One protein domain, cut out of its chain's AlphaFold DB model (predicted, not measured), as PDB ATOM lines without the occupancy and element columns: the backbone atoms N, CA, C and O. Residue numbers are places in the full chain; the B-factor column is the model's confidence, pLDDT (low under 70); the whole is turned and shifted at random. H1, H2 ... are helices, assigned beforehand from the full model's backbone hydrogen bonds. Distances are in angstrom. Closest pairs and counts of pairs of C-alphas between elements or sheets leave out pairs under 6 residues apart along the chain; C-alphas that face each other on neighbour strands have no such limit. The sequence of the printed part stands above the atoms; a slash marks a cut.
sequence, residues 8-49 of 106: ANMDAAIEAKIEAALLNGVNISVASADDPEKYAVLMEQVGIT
ATOM      1  N   ALA A   8      25.683 -31.160  31.795       78.38
ATOM      2  CA  ALA A   8      24.972 -30.961  33.064       78.38
ATOM      3  C   ALA A   8      23.598 -30.282  32.905       78.38
ATOM      4  O   ALA A   8      22.627 -30.662  33.555       78.38
ATOM      5  N   ASN A   9      23.478 -29.309  31.998       84.62
ATOM      6  CA  ASN A   9      22.203 -28.650  31.709       84.62
ATOM      7  C   ASN A   9      21.206 -29.569  30.985       84.62
ATOM      8  O   ASN A   9      20.003 -29.382  31.145       84.62
ATOM      9  N   MET A  10      21.679 -30.552  30.215       86.44
ATOM     10  CA  MET A  10      20.809 -31.538  29.570       86.44
ATOM     11  C   MET A  10      20.325 -32.581  30.581       86.44
ATOM     12  O   MET A  10      19.146 -32.921  30.575       86.44
ATOM     13  N   ASP A  11      21.198 -33.015  31.498       85.50
ATOM     14  CA  ASP A  11      20.822 -33.875  32.628       85.50
ATOM     15  C   ASP A  11      19.717 -33.223  33.475       85.50
ATOM     16  O   ASP A  11      18.649 -33.812  33.649       85.50
ATOM     17  N   ALA A  12      19.926 -31.978  33.915       87.94
ATOM     18  CA  ALA A  12      18.955 -31.249  34.731       87.94
ATOM     19  C   ALA A  12      17.619 -31.010  34.003       87.94
ATOM     20  O   ALA A  12      16.552 -31.091  34.612       87.94
ATOM     21  N   ALA A  13      17.654 -30.735  32.694       90.75
ATOM     22  CA  ALA A  13      16.443 -30.551  31.896       90.75
ATOM     23  C   ALA A  13      15.621 -31.845  31.780       90.75
ATOM     24  O   ALA A  13      14.396 -31.810  31.906       90.75
ATOM     25  N   ILE A  14      16.285 -32.985  31.569       92.38
ATOM     26  CA  ILE A  14      15.634 -34.298  31.488       92.38
ATOM     27  C   ILE A  14      15.030 -34.680  32.843       92.38
ATOM     28  O   ILE A  14      13.879 -35.114  32.894       92.38
ATOM     29  N   GLU A  15      15.766 -34.485  33.939       91.44
ATOM     30  CA  GLU A  15      15.281 -34.767  35.296       91.44
ATOM     31  C   GLU A  15      14.042 -33.929  35.635       91.44
ATOM     32  O   GLU A  15      13.022 -34.489  36.036       91.44
ATOM     33  N   ALA A  16      14.061 -32.624  35.347       93.00
ATOM     34  CA  ALA A  16      12.909 -31.749  35.563       93.00
ATOM     35  C   ALA A  16      11.665 -32.184  34.763       93.00
ATOM     36  O   ALA A  16      10.541 -32.102  35.263       93.00
ATOM     37  N   LYS A  17      11.841 -32.672  33.527       93.38
ATOM     38  CA  LYS A  17      10.738 -33.201  32.706       93.38
ATOM     39  C   LYS A  17      10.146 -34.480  33.294       93.38
ATOM     40  O   LYS A  17       8.925 -34.616  33.353       93.38
ATOM     41  N   ILE A  18      10.996 -35.395  33.759       90.75
ATOM     42  CA  ILE A  18      10.564 -36.637  34.412       90.75
ATOM     43  C   ILE A  18       9.811 -36.325  35.710       90.75
ATOM     44  O   ILE A  18       8.731 -36.870  35.932       90.75
ATOM     45  N   GLU A  19      10.330 -35.422  36.540       92.69
ATOM     46  CA  GLU A  19       9.665 -34.994  37.775       92.69
ATOM     47  C   GLU A  19       8.309 -34.338  37.495       92.69
ATOM     48  O   GLU A  19       7.310 -34.693  38.123       92.69
ATOM     49  N   ALA A  20       8.237 -33.440  36.509       92.69
ATOM     50  CA  ALA A  20       6.979 -32.826  36.098       92.69
ATOM     51  C   ALA A  20       5.969 -33.872  35.599       92.69
ATOM     52  O   ALA A  20       4.787 -33.802  35.938       92.69
ATOM     53  N   ALA A  21       6.418 -34.869  34.833       89.50
ATOM     54  CA  ALA A  21       5.568 -35.959  34.365       89.50
ATOM     55  C   ALA A  21       5.023 -36.804  35.529       89.50
ATOM     56  O   ALA A  21       3.827 -37.096  35.568       89.50
ATOM     57  N   LEU A  22       5.865 -37.134  36.515       89.06
ATOM     58  CA  LEU A  22       5.451 -37.847  37.726       89.06
ATOM     59  C   LEU A  22       4.419 -37.057  38.536       89.06
ATOM     60  O   LEU A  22       3.405 -37.616  38.951       89.06
ATOM     61  N   LEU A  23       4.643 -35.752  38.722       91.94
ATOM     62  CA  LEU A  23       3.701 -34.862  39.410       91.94
ATOM     63  C   LEU A  23       2.356 -34.765  38.678       91.94
ATOM     64  O   LEU A  23       1.313 -34.658  39.321       91.94
ATOM     65  N   ASN A  24       2.370 -34.868  37.349       89.56
ATOM     66  CA  ASN A  24       1.175 -34.902  36.507       89.56
ATOM     67  C   ASN A  24       0.524 -36.298  36.410       89.56
ATOM     68  O   ASN A  24      -0.442 -36.472  35.669       89.56
ATOM     69  N   GLY A  25       1.017 -37.291  37.158       86.44
ATOM     70  CA  GLY A  25       0.424 -38.628  37.233       86.44
ATOM     71  C   GLY A  25       0.786 -39.558  36.072       86.44
ATOM     72  O   GLY A  25       0.116 -40.575  35.880       86.44
ATOM     73  N   VAL A  26       1.833 -39.245  35.299       86.25
ATOM     74  CA  VAL A  26       2.349 -40.149  34.264       86.25
ATOM     75  C   VAL A  26       2.900 -41.406  34.933       86.25
ATOM     76  O   VAL A  26       3.837 -41.353  35.733       86.25
ATOM     77  N   ASN A  27       2.323 -42.561  34.596       80.88
ATOM     78  CA  ASN A  27       2.795 -43.835  35.117       80.88
ATOM     79  C   ASN A  27       3.957 -44.373  34.268       80.88
ATOM     80  O   ASN A  27       3.762 -45.038  33.252       80.88
ATOM     81  N   ILE A  28       5.178 -44.116  34.729       75.75
ATOM     82  CA  ILE A  28       6.413 -44.551  34.062       75.75
ATOM     83  C   ILE A  28       6.603 -46.078  34.162       75.75
ATOM     84  O   ILE A  28       7.294 -46.673  33.340       75.75
ATOM     85  N   SER A  29       5.938 -46.753  35.111       69.31
ATOM     86  CA  SER A  29       6.070 -48.205  35.307       69.31
ATOM     87  C   SER A  29       5.426 -49.043  34.196       69.31
ATOM     88  O   SER A  29       5.539 -50.266  34.214       69.31
ATOM     89  N   VAL A  30       4.693 -48.411  33.274       61.78
ATOM     90  CA  VAL A  30       3.988 -49.084  32.169       61.78
ATOM     91  C   VAL A  30       4.889 -49.238  30.938       61.78
ATOM     92  O   VAL A  30       4.555 -49.989  30.019       61.78
ATOM     93  N   ALA A  31       6.044 -48.568  30.910       61.09
ATOM     94  CA  ALA A  31       7.011 -48.742  29.839       61.09
ATOM     95  C   ALA A  31       7.744 -50.076  29.995       61.09
ATOM     96  O   ALA A  31       8.571 -50.255  30.886       61.09
ATOM     97  N   SER A  32       7.444 -51.009  29.092       62.38
ATOM     98  CA  SER A  32       8.329 -52.136  28.828       62.38
ATOM     99  C   SER A  32       9.312 -51.739  27.730       62.38
ATOM    100  O   SER A  32       8.903 -51.193  26.706       62.38
ATOM    101  N   ALA A  33      10.595 -52.046  27.924       61.47
ATOM    102  CA  ALA A  33      11.617 -51.905  26.885       61.47
ATOM    103  C   ALA A  33      11.346 -52.809  25.665       61.47
ATOM    104  O   ALA A  33      11.884 -52.571  24.586       61.47
ATOM    105  N   ASP A  34      10.489 -53.815  25.835       75.31
ATOM    106  CA  ASP A  34      10.128 -54.798  24.814       75.31
ATOM    107  C   ASP A  34       8.985 -54.303  23.908       75.31
ATOM    108  O   ASP A  34       8.613 -54.975  22.947       75.31
ATOM    109  N   ASP A  35       8.409 -53.135  24.222       81.06
ATOM    110  CA  ASP A  35       7.275 -52.533  23.525       81.06
ATOM    111  C   ASP A  35       7.633 -51.103  23.065       81.06
ATOM    112  O   ASP A  35       7.449 -50.130  23.810       81.06
ATOM    113  N   PRO A  36       8.173 -50.958  21.838       80.75
ATOM    114  CA  PRO A  36       8.625 -49.673  21.309       80.75
ATOM    115  C   PRO A  36       7.517 -48.619  21.224       80.75
ATOM    116  O   PRO A  36       7.800 -47.429  21.360       80.75
ATOM    117  N   GLU A  37       6.264 -49.034  21.016       83.50
ATOM    118  CA  GLU A  37       5.125 -48.117  20.940       83.50
ATOM    119  C   GLU A  37       4.814 -47.530  22.317       83.50
ATOM    120  O   GLU A  37       4.700 -46.311  22.453       83.50
ATOM    121  N   LYS A  38       4.766 -48.361  23.366       82.06
ATOM    122  CA  LYS A  38       4.585 -47.861  24.741       82.06
ATOM    123  C   LYS A  38       5.730 -46.965  25.186       82.06
ATOM    124  O   LYS A  38       5.494 -45.975  25.878       82.06
ATOM    125  N   TYR A  39       6.956 -47.293  24.786       83.00
ATOM    126  CA  TYR A  39       8.111 -46.453  25.074       83.00
ATOM    127  C   TYR A  39       7.997 -45.085  24.387       83.00
ATOM    128  O   TYR A  39       8.188 -44.059  25.039       83.00
ATOM    129  N   ALA A  40       7.622 -45.047  23.104       84.06
ATOM    130  CA  ALA A  40       7.432 -43.797  22.370       84.06
ATOM    131  C   ALA A  40       6.329 -42.923  22.990       84.06
ATOM    132  O   ALA A  40       6.549 -41.732  23.210       84.06
ATOM    133  N   VAL A  41       5.189 -43.525  23.350       86.56
ATOM    134  CA  VAL A  41       4.082 -42.829  24.028       86.56
ATOM    135  C   VAL A  41       4.524 -42.269  25.379       86.56
ATOM    136  O   VAL A  41       4.199 -41.130  25.703       86.56
ATOM    137  N   LEU A  42       5.299 -43.026  26.164       87.44
ATOM    138  CA  LEU A  42       5.841 -42.526  27.428       87.44
ATOM    139  C   LEU A  42       6.761 -41.319  27.197       87.44
ATOM    140  O   LEU A  42       6.638 -40.317  27.896       87.44
ATOM    141  N   MET A  43       7.680 -41.395  26.231       89.06
ATOM    142  CA  MET A  43       8.594 -40.282  25.948       89.06
ATOM    143  C   MET A  43       7.839 -39.021  25.521       89.06
ATOM    144  O   MET A  43       8.200 -37.925  25.947       89.06
ATOM    145  N   GLU A  44       6.768 -39.173  24.740       88.69
ATOM    146  CA  GLU A  44       5.881 -38.070  24.368       88.69
ATOM    147  C   GLU A  44       5.150 -37.488  25.587       88.69
ATOM    148  O   GLU A  44       5.159 -36.274  25.777       88.69
ATOM    149  N   GLN A  45       4.599 -38.334  26.468       89.00
ATOM    150  CA  GLN A  45       3.936 -37.902  27.709       89.00
ATOM    151  C   GLN A  45       4.875 -37.157  28.666       89.00
ATOM    152  O   GLN A  45       4.447 -36.232  29.354       89.00
ATOM    153  N   VAL A  46       6.148 -37.553  28.714       90.44
ATOM    154  CA  VAL A  46       7.181 -36.892  29.526       90.44
ATOM    155  C   VAL A  46       7.731 -35.635  28.826       90.44
ATOM    156  O   VAL A  46       8.331 -34.774  29.467       90.44
ATOM    157  N   GLY A  47       7.512 -35.479  27.517       91.94
ATOM    158  CA  GLY A  47       8.033 -34.357  26.731       91.94
ATOM    159  C   GLY A  47       9.526 -34.475  26.400       91.94
ATOM    160  O   GLY A  47      10.213 -33.458  26.247       91.94
ATOM    161  N   ILE A  48      10.047 -35.703  26.312       92.44
ATOM    162  CA  ILE A  48      11.444 -35.980  25.954       92.44
ATOM    163  C   ILE A  48      11.601 -35.966  24.430       92.44
ATOM    164  O   ILE A  48      11.003 -36.760  23.702       92.44
ATOM    165  N   THR A  49      12.463 -35.081  23.945       91.25
ATOM    166  CA  THR A  49      12.792 -34.934  22.522       91.25
ATOM    167  C   THR A  49      13.677 -36.078  22.008       91.25
ATOM    168  O   THR A  49      14.374 -36.724  22.792       91.25
TER     169      THR A  49
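Overview. This is residues 8 to 49 of the 106 residues of an uncharacterized protein of Rhizobium fredii (strain HH103) (UniProt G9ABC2). A longer helix, H1, and a shorter one, H2, meet at about a right angle, with the last end of H2 set against residues 17 to 21 of H1. The long link between them loops from the end of H1 to the far end of H2, where residues 32 to 37 stick out. The printed part has 42 residues, with two named helices, H1 then H2, and no named strand: all helix. It is only just compact, close to loose, with a radius of gyration of the C-alphas of 10.5 A and spans of 29 by 20 by 13 A.

Arrangement. H1, residues 8 to 23, touches H2, residues 36 to 46, with its residues 17 to 21 alone. Their closest C-alphas, those of Ala 21 and Val 46, are 5.2 A apart. Their lines are about perpendicular, at 87 degrees. In both helices every O i to N i+4 pair is within hydrogen-bond range.

Along the chain. H1 runs 22.5 A from C-alpha 8 at (24.972, -30.961, 33.064). H2 measures 15.3 A and ends with C-alpha 46 at (7.181, -36.892, 29.526).

Size, cuts and confidence. The C-alphas farthest apart, of Asn 9 and Asp 34, are separated by 29.6 A. The printed part has no cut. The link, residues 24 to 35, is long. Residues 29 to 33 have pLDDT under 70.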